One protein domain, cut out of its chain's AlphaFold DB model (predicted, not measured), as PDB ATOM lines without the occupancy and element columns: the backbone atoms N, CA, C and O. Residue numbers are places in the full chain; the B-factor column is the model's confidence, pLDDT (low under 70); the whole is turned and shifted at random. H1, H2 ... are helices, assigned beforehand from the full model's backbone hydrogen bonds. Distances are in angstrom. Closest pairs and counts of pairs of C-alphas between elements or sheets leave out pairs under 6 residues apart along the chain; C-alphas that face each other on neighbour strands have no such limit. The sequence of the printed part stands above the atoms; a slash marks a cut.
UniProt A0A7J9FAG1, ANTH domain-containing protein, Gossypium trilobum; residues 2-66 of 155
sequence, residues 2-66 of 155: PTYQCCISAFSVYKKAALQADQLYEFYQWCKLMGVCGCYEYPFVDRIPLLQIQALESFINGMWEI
ATOM      1  N   PRO A   2     165.750 191.952 148.834       70.81
ATOM      2  CA  PRO A   2     166.817 192.331 149.765       70.81
ATOM      3  C   PRO A   2     168.174 192.397 149.052       70.81
ATOM      4  O   PRO A   2     168.445 191.581 148.168       70.81
ATOM      5  N   THR A   3     169.024 193.362 149.411       87.25
ATOM      6  CA  THR A   3     170.387 193.429 148.863       87.25
ATOM      7  C   THR A   3     171.274 192.373 149.526       87.25
ATOM      8  O   THR A   3     171.017 191.951 150.651       87.25
ATOM      9  N   TYR A   4     172.347 191.955 148.849       89.31
ATOM     10  CA  TYR A   4     173.318 191.016 149.424       89.31
ATOM     11  C   TYR A   4     173.911 191.528 150.750       89.31
ATOM     12  O   TYR A   4     174.078 190.754 151.688       89.31
ATOM     13  N   GLN A   5     174.127 192.844 150.862       89.81
ATOM     14  CA  GLN A   5     174.585 193.475 152.102       89.81
ATOM     15  C   GLN A   5     173.569 193.318 153.235       89.81
ATOM     16  O   GLN A   5     173.942 192.919 154.334       89.81
ATOM     17  N   CYS A   6     172.274 193.514 152.957       90.50
ATOM     18  CA  CYS A   6     171.224 193.256 153.943       90.50
ATOM     19  C   CYS A   6     171.241 191.793 154.422       90.50
ATOM     20  O   CYS A   6     171.050 191.542 155.610       90.50
ATOM     21  N   CYS A   7     171.501 190.829 153.530       91.88
ATOM     22  CA  CYS A   7     171.612 189.416 153.905       91.88
ATOM     23  C   CYS A   7     172.816 189.150 154.820       91.88
ATOM     24  O   CYS A   7     172.682 188.411 155.794       91.88
ATOM     25  N   ILE A   8     173.973 189.763 154.541       93.56
ATOM     26  CA  ILE A   8     175.162 189.654 155.398       93.56
ATOM     27  C   ILE A   8     174.887 190.259 156.779       93.56
ATOM     28  O   ILE A   8     175.136 189.596 157.788       93.56
ATOM     29  N   SER A   9     174.339 191.478 156.837       93.44
ATOM     30  CA  SER A   9     174.003 192.139 158.104       93.44
ATOM     31  C   SER A   9     173.013 191.301 158.912       93.44
ATOM     32  O   SER A   9     173.304 190.960 160.059       93.44
ATOM     33  N   ALA A  10     171.906 190.856 158.308       95.00
ATOM     34  CA  ALA A  10     170.923 190.000 158.974       95.00
ATOM     35  C   ALA A  10     171.538 188.683 159.482       95.00
ATOM     36  O   ALA A  10     171.230 188.224 160.583       95.00
ATOM     37  N   PHE A  11     172.459 188.085 158.723       96.00
ATOM     38  CA  PHE A  11     173.150 186.873 159.153       96.00
ATOM     39  C   PHE A  11     174.124 187.113 160.311       96.00
ATOM     40  O   PHE A  11     174.265 186.259 161.190       96.00
ATOM     41  N   SER A  12     174.764 188.281 160.368       95.62
ATOM     42  CA  SER A  12     175.610 188.654 161.504       95.62
ATOM     43  C   SER A  12     174.799 188.772 162.802       95.62
ATOM     44  O   SER A  12     175.224 188.257 163.840       95.62
ATOM     45  N   VAL A  13     173.591 189.342 162.728       96.69
ATOM     46  CA  VAL A  13     172.630 189.397 163.840       96.69
ATOM     47  C   VAL A  13     172.228 187.992 164.264       96.69
ATOM     48  O   VAL A  13     172.272 187.664 165.447       96.69
ATOM     49  N   TYR A  14     171.910 187.133 163.299       97.69
ATOM     50  CA  TYR A  14     171.550 185.744 163.558       97.69
ATOM     51  C   TYR A  14     172.663 184.970 164.289       97.69
ATOM     52  O   TYR A  14     172.398 184.267 165.265       97.69
ATOM     53  N   LYS A  15     173.929 185.150 163.883       97.50
ATOM     54  CA  LYS A  15     175.098 184.576 164.578       97.50
ATOM     55  C   LYS A  15     175.227 185.092 166.017       97.50
ATOM     56  O   LYS A  15     175.482 184.296 166.921       97.50
ATOM     57  N   LYS A  16     175.033 186.396 166.246       97.56
ATOM     58  CA  LYS A  16     175.043 186.987 167.597       97.56
ATOM     59  C   LYS A  16     173.913 186.415 168.465       97.56
ATOM     60  O   LYS A  16     174.168 186.030 169.603       97.56
ATOM     61  N   ALA A  17     172.705 186.289 167.919       97.62
ATOM     62  CA  ALA A  17     171.558 185.716 168.621       97.62
ATOM     63  C   ALA A  17     171.809 184.258 169.046       97.62
ATOM     64  O   ALA A  17     171.458 183.874 170.159       97.62
ATOM     65  N   ALA A  18     172.475 183.459 168.203       98.00
ATOM     66  CA  ALA A  18     172.848 182.088 168.553       98.00
ATOM     67  C   ALA A  18     173.790 182.030 169.764       98.00
ATOM     68  O   ALA A  18     173.566 181.243 170.683       98.00
ATOM     69  N   LEU A  19     174.797 182.908 169.805       97.06
ATOM     70  CA  LEU A  19     175.708 183.016 170.947       97.06
ATOM     71  C   LEU A  19     174.963 183.423 172.228       97.06
ATOM     72  O   LEU A  19     175.197 182.854 173.292       97.06
ATOM     73  N   GLN A  20     174.062 184.401 172.130       97.75
ATOM     74  CA  GLN A  20     173.288 184.882 173.274       97.75
ATOM     75  C   GLN A  20     172.336 183.810 173.812       97.75
ATOM     76  O   GLN A  20     172.230 183.648 175.026       97.75
ATOM     77  N   ALA A  21     171.680 183.044 172.934       97.88
ATOM     78  CA  ALA A  21     170.825 181.930 173.336       97.88
ATOM     79  C   ALA A  21     171.615 180.859 174.109       97.88
ATOM     80  O   ALA A  21     171.138 180.357 175.128       97.88
ATOM     81  N   ASP A  22     172.843 180.559 173.677       97.69
ATOM     82  CA  ASP A  22     173.738 179.625 174.364       97.69
ATOM     83  C   ASP A  22     174.122 180.125 175.763       97.69
ATOM     84  O   ASP A  22     173.964 179.402 176.748       97.69
ATOM     85  N   GLN A  23     174.552 181.385 175.866       98.00
ATOM     86  CA  GLN A  23     174.906 182.013 177.144       98.00
ATOM     87  C   GLN A  23     173.715 182.067 178.107       98.00
ATOM     88  O   GLN A  23     173.853 181.767 179.294       98.00
ATOM     89  N   LEU A  24     172.534 182.421 177.600       97.69
ATOM     90  CA  LEU A  24     171.312 182.495 178.393       97.69
ATOM     91  C   LEU A  24     170.880 181.109 178.884       97.69
ATOM     92  O   LEU A  24     170.485 180.950 180.042       97.69
ATOM     93  N   TYR A  25     170.990 180.092 178.026       97.19
ATOM     94  CA  TYR A  25     170.738 178.710 178.406       97.19
ATOM     95  C   TYR A  25     171.666 178.280 179.548       97.19
ATOM     96  O   TYR A  25     171.185 177.795 180.573       97.19
ATOM     97  N   GLU A  26     172.977 178.492 179.413       97.19
ATOM     98  CA  GLU A  26     173.964 178.146 180.443       97.19
ATOM     99  C   GLU A  26     173.716 178.886 181.760       97.19
ATOM    100  O   GLU A  26     173.744 178.267 182.828       97.19
ATOM    101  N   PHE A  27     173.391 180.179 181.692       96.56
ATOM    102  CA  PHE A  27     173.028 180.979 182.857       96.56
ATOM    103  C   PHE A  27     171.841 180.371 183.615       96.56
ATOM    104  O   PHE A  27     171.923 180.156 184.826       96.56
ATOM    105  N   TYR A  28     170.760 180.005 182.919       95.81
ATOM    106  CA  TYR A  28     169.610 179.392 183.585       95.81
ATOM    107  C   TYR A  28     169.898 177.987 184.114       95.81
ATOM    108  O   TYR A  28     169.363 177.619 185.160       95.81
ATOM    109  N   GLN A  29     170.748 177.199 183.450       94.69
ATOM    110  CA  GLN A  29     171.194 175.916 184.007       94.69
ATOM    111  C   GLN A  29     172.002 176.116 185.294       94.69
ATOM    112  O   GLN A  29     171.800 175.388 186.267       94.69
ATOM    113  N   TRP A  30     172.862 177.134 185.335       95.25
ATOM    114  CA  TRP A  30     173.594 177.496 186.542       95.25
ATOM    115  C   TRP A  30     172.649 177.931 187.670       95.25
ATOM    116  O   TRP A  30     172.750 177.414 188.783       95.25
ATOM    117  N   CYS A  31     171.672 178.800 187.390       94.38
ATOM    118  CA  CYS A  31     170.683 179.211 188.390       94.38
ATOM    119  C   CYS A  31     169.898 178.020 188.956       94.38
ATOM    120  O   CYS A  31     169.671 177.970 190.167       94.38
ATOM    121  N   LYS A  32     169.520 177.054 188.105       93.00
ATOM    122  CA  LYS A  32     168.848 175.813 188.523       93.00
ATOM    123  C   LYS A  32     169.719 174.988 189.464       93.00
ATOM    124  O   LYS A  32     169.226 174.524 190.487       93.00
ATOM    125  N   LEU A  33     171.003 174.828 189.140       94.50
ATOM    126  CA  LEU A  33     171.953 174.089 189.977       94.50
ATOM    127  C   LEU A  33     172.139 174.749 191.350       94.50
ATOM    128  O   LEU A  33     172.264 174.059 192.358       94.50
ATOM    129  N   MET A  34     172.129 176.082 191.383       95.94
ATOM    130  CA  MET A  34     172.279 176.872 192.605       95.94
ATOM    131  C   MET A  34     170.977 177.025 193.406       95.94
ATOM    132  O   MET A  34     171.017 177.535 194.524       95.94
ATOM    133  N   GLY A  35     169.832 176.594 192.866       93.62
ATOM    134  CA  GLY A  35     168.531 176.691 193.536       93.62
ATOM    135  C   GLY A  35     168.052 178.130 193.747       93.62
ATOM    136  O   GLY A  35     167.409 178.413 194.753       93.62
ATOM    137  N   VAL A  36     168.391 179.044 192.828       92.38
ATOM    138  CA  VAL A  36     168.086 180.485 192.965       92.38
ATOM    139  C   VAL A  36     166.579 180.769 192.868       92.38
ATOM    140  O   VAL A  36     166.093 181.702 193.500       92.38
ATOM    141  N   CYS A  37     165.844 179.961 192.099       90.12
ATOM    142  CA  CYS A  37     164.406 180.087 191.844       90.12
ATOM    143  C   CYS A  37     163.742 178.695 191.826       90.12
ATOM    144  O   CYS A  37     164.419 177.661 191.779       90.12
ATOM    145  N   GLY A  38     162.409 178.655 191.837       84.81
ATOM    146  CA  GLY A  38     161.636 177.424 191.673       84.81
ATOM    147  C   GLY A  38     161.823 176.795 190.286       84.81
ATOM    148  O   GLY A  38     162.064 177.478 189.294       84.81
ATOM    149  N   CYS A  39     161.678 175.471 190.172       77.56
ATOM    150  CA  CYS A  39     161.941 174.749 188.918       77.56
ATOM    151  C   CYS A  39     161.048 175.165 187.727       77.56
ATOM    152  O   CYS A  39     161.465 174.986 186.584       77.56
ATOM    153  N   TYR A  40     159.869 175.743 187.984       83.75
ATOM    154  CA  TYR A  40     158.924 176.232 186.967       83.75
ATOM    155  C   TYR A  40     159.061 177.727 186.651       83.75
ATOM    156  O   TYR A  40     158.352 178.236 185.791       83.75
ATOM    157  N   GLU A  41     159.959 178.435 187.335       91.62
ATOM    158  CA  GLU A  41     160.157 179.880 187.157       91.62
ATOM    159  C   GLU A  41     161.182 180.194 186.055       91.62
ATOM    160  O   GLU A  41     161.374 181.348 185.682       91.62
ATOM    161  N   TYR A  42     161.834 179.163 185.507       92.06
ATOM    162  CA  TYR A  42     162.824 179.309 184.447       92.06
ATOM    163  C   TYR A  42     162.176 179.226 183.063       92.06
ATOM    164  O   TYR A  42     161.504 178.230 182.774       92.06
ATOM    165  N   PRO A  43     162.430 180.198 182.169       91.75
ATOM    166  CA  PRO A  43     161.932 180.128 180.806       91.75
ATOM    167  C   PRO A  43     162.594 178.977 180.040       91.75
ATOM    168  O   PRO A  43     163.725 178.562 180.322       91.75
ATOM    169  N   PHE A  44     161.880 178.462 179.042       92.38
ATOM    170  CA  PHE A  44     162.467 177.561 178.062       92.38
ATOM    171  C   PHE A  44     163.300 178.380 177.072       92.38
ATOM    172  O   PHE A  44     162.771 179.272 176.413       92.38
ATOM    173  N   VAL A  45     164.595 178.077 176.983       95.75
ATOM    174  CA  VAL A  45     165.508 178.701 176.021       95.75
ATOM    175  C   VAL A  45     165.823 177.682 174.942       95.75
ATOM    176  O   VAL A  45     166.473 176.671 175.219       95.75
ATOM    177  N   ASP A  46     165.349 177.956 173.730       96.25
ATOM    178  CA  ASP A  46     165.693 177.169 172.554       96.25
ATOM    179  C   ASP A  46     167.025 177.654 171.974       96.25
ATOM    180  O   ASP A  46     167.229 178.855 171.775       96.25
ATOM    181  N   ARG A  47     167.953 176.726 171.734       96.94
ATOM    182  CA  ARG A  47     169.291 177.043 171.222       96.94
ATOM    183  C   ARG A  47     169.292 176.928 169.710       96.94
ATOM    184  O   ARG A  47     168.810 175.942 169.158       96.94
ATOM    185  N   ILE A  48     169.915 177.891 169.041       97.50
ATOM    186  CA  ILE A  48     170.028 177.862 167.585       97.50
ATOM    187  C   ILE A  48     171.004 176.744 167.166       97.50
ATOM    188  O   ILE A  48     172.175 176.780 167.553       97.50
ATOM    189  N   PRO A  49     170.582 175.756 166.352       96.94
ATOM    190  CA  PRO A  49     171.458 174.662 165.948       96.94
ATOM    191  C   PRO A  49     172.619 175.135 165.064       96.94
ATOM    192  O   PRO A  49     172.414 175.834 164.069       96.94
ATOM    193  N   LEU A  50     173.835 174.652 165.345       95.75
ATOM    194  CA  LEU A  50     175.031 174.972 164.552       95.75
ATOM    195  C   LEU A  50     174.865 174.625 163.065       95.75
ATOM    196  O   LEU A  50     175.318 175.372 162.202       95.75
ATOM    197  N   LEU A  51     174.169 173.524 162.762       96.94
ATOM    198  CA  LEU A  51     173.906 173.100 161.387       96.94
ATOM    199  C   LEU A  51     173.132 174.165 160.595       96.94
ATOM    200  O   LEU A  51     173.424 174.393 159.425       96.94
ATOM    201  N   GLN A  52     172.182 174.851 161.238       96.62
ATOM    202  CA  GLN A  52     171.407 175.915 160.603       96.62
ATOM    203  C   GLN A  52     172.281 177.140 160.314       96.62
ATOM    204  O   GLN A  52     172.170 177.737 159.246       96.62
ATOM    205  N   ILE A  53     173.188 177.483 161.233       97.75
ATOM    206  CA  ILE A  53     174.148 178.579 161.046       97.75
ATOM    207  C   ILE A  53     175.092 178.265 159.875       97.75
ATOM    208  O   ILE A  53     175.273 179.105 159.000       97.75
ATOM    209  N   GLN A  54     175.645 177.051 159.825       97.56
ATOM    210  CA  GLN A  54     176.560 176.618 158.761       97.56
ATOM    211  C   GLN A  54     175.887 176.561 157.385       97.56
ATOM    212  O   GLN A  54     176.489 176.944 156.380       97.56
ATOM    213  N   ALA A  55     174.635 176.098 157.333       96.31
ATOM    214  CA  ALA A  55     173.860 176.069 156.099       96.31
ATOM    215  C   ALA A  55     173.623 177.486 155.553       96.31
ATOM    216  O   ALA A  55     173.835 177.727 154.366       96.31
ATOM    217  N   LEU A  56     173.246 178.431 156.420       96.06
ATOM    218  CA  LEU A  56     173.058 179.836 156.046       96.06
ATOM    219  C   LEU A  56     174.370 180.507 155.621       96.06
ATOM    220  O   LEU A  56     174.381 181.241 154.638       96.06
ATOM    221  N   GLU A  57     175.476 180.214 156.306       95.38
ATOM    222  CA  GLU A  57     176.808 180.702 155.930       95.38
ATOM    223  C   GLU A  57     177.203 180.238 154.528       95.38
ATOM    224  O   GLU A  57     177.600 181.044 153.690       95.38
ATOM    225  N   SER A  58     177.034 178.944 154.257       94.69
ATOM    226  CA  SER A  58     177.347 178.361 152.950       94.69
ATOM    227  C   SER A  58     176.456 178.939 151.851       94.69
ATOM    228  O   SER A  58     176.934 179.229 150.758       94.69
ATOM    229  N   PHE A  59     175.170 179.148 152.146       92.94
ATOM    230  CA  PHE A  59     174.222 179.741 151.209       92.94
ATOM    231  C   PHE A  59     174.589 181.187 150.849       92.94
ATOM    232  O   PHE A  59     174.663 181.518 149.668       92.94
ATOM    233  N   ILE A  60     174.858 182.037 151.845       91.94
ATOM    234  CA  ILE A  60     175.203 183.450 151.621       91.94
ATOM    235  C   ILE A  60     176.534 183.565 150.878       91.94
ATOM    236  O   ILE A  60     176.621 184.327 149.919       91.94
ATOM    237  N   ASN A  61     177.539 182.766 151.244       89.94
ATOM    238  CA  ASN A  61     178.815 182.755 150.529       89.94
ATOM    239  C   ASN A  61     178.634 182.297 149.070       89.94
ATOM    240  O   ASN A  61     179.150 182.937 148.163       89.94
ATOM    241  N   GLY A  62     177.829 181.261 148.816       87.81
ATOM    242  CA  GLY A  62     177.537 180.808 147.451       87.81
ATOM    243  C   GLY A  62     176.773 181.835 146.601       87.81
ATOM    244  O   GLY A  62     176.947 181.879 145.387       87.81
ATOM    245  N   MET A  63     175.959 182.708 147.210       80.69
ATOM    246  CA  MET A  63     175.269 183.792 146.490       80.69
ATOM    247  C   MET A  63     176.220 184.858 145.932       80.69
ATOM    248  O   MET A  63     175.856 185.543 144.971       80.69
ATOM    249  N   TRP A  64     177.392 185.032 146.545       73.31
ATOM    250  CA  TRP A  64     178.430 185.943 146.064       73.31
ATOM    251  C   TRP A  64     179.157 185.345 144.846       73.31
ATOM    252  O   TRP A  64     179.274 186.026 143.833       73.31
ATOM    253  N   GLU A  65     179.509 184.055 144.889       68.25
ATOM    254  CA  GLU A  65     180.295 183.383 143.836       68.25
ATOM    255  C   GLU A  65     179.562 183.267 142.485       68.25
ATOM    256  O   GLU A  65     180.197 183.217 141.438       68.25
ATOM    257  N   ILE A  66     178.225 183.264 142.473       62.62
ATOM    258  CA  ILE A  66     177.420 183.129 141.242       62.62
ATOM    259  C   ILE A  66     177.433 184.406 140.378       62.62
ATOM    260  O   ILE A  66     177.103 184.349 139.197       62.62
TER     261      ILE A  66
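What this domain is: This is residues 2 to 66 of the 155 residues of the protein "ANTH domain-containing protein" of Gossypium trilobum (UniProt A0A7J9FAG1). One long straight helix, H1, makes most of the length of a rod, and a shorter helix, H2, folds back beside its first part as a lopsided helical hairpin. The stretch between them, residues 35 to 49, returns along the other part of H1. The printed part has 65 residues with two named helices, H1 then H2, and no named strand; the class is all helix. It is only just extended, close to loose, with a radius of gyration of the C-alphas of 16.5 A and spans of 53 by 19 by 14 A.

How they stand to each other: H1, residues 4 to 34, touches H2, residues 50 to 65, with residues 4 to 15 alone. The closest C-alphas are those of Lys 15 and Ile 53, 7.0 A apart. This helical hairpin has a shallow tilt of 12 degrees, opposite ways. Every O i to N i+4 pair is within hydrogen-bond range in H1, and 11 of 12 in H2.

Where its parts are: H1 measures 45.5 A from C-alpha 4 at (173.318, 191.016, 149.424) to C-alpha 34 at (172.279, 176.872, 192.605). H2 measures 23.0 A and ends with C-alpha 65 at (180.295, 183.383, 143.836).

The domain as a whole: The two C-alphas farthest apart, those of Gly 35 and Ile 66, are 53.4 A apart. The printed part has no cut, and the link from H1 to H2 is long, 15 residues. Mean pLDDT of the printed part is 92.4; residues 65 to 66 are under 70.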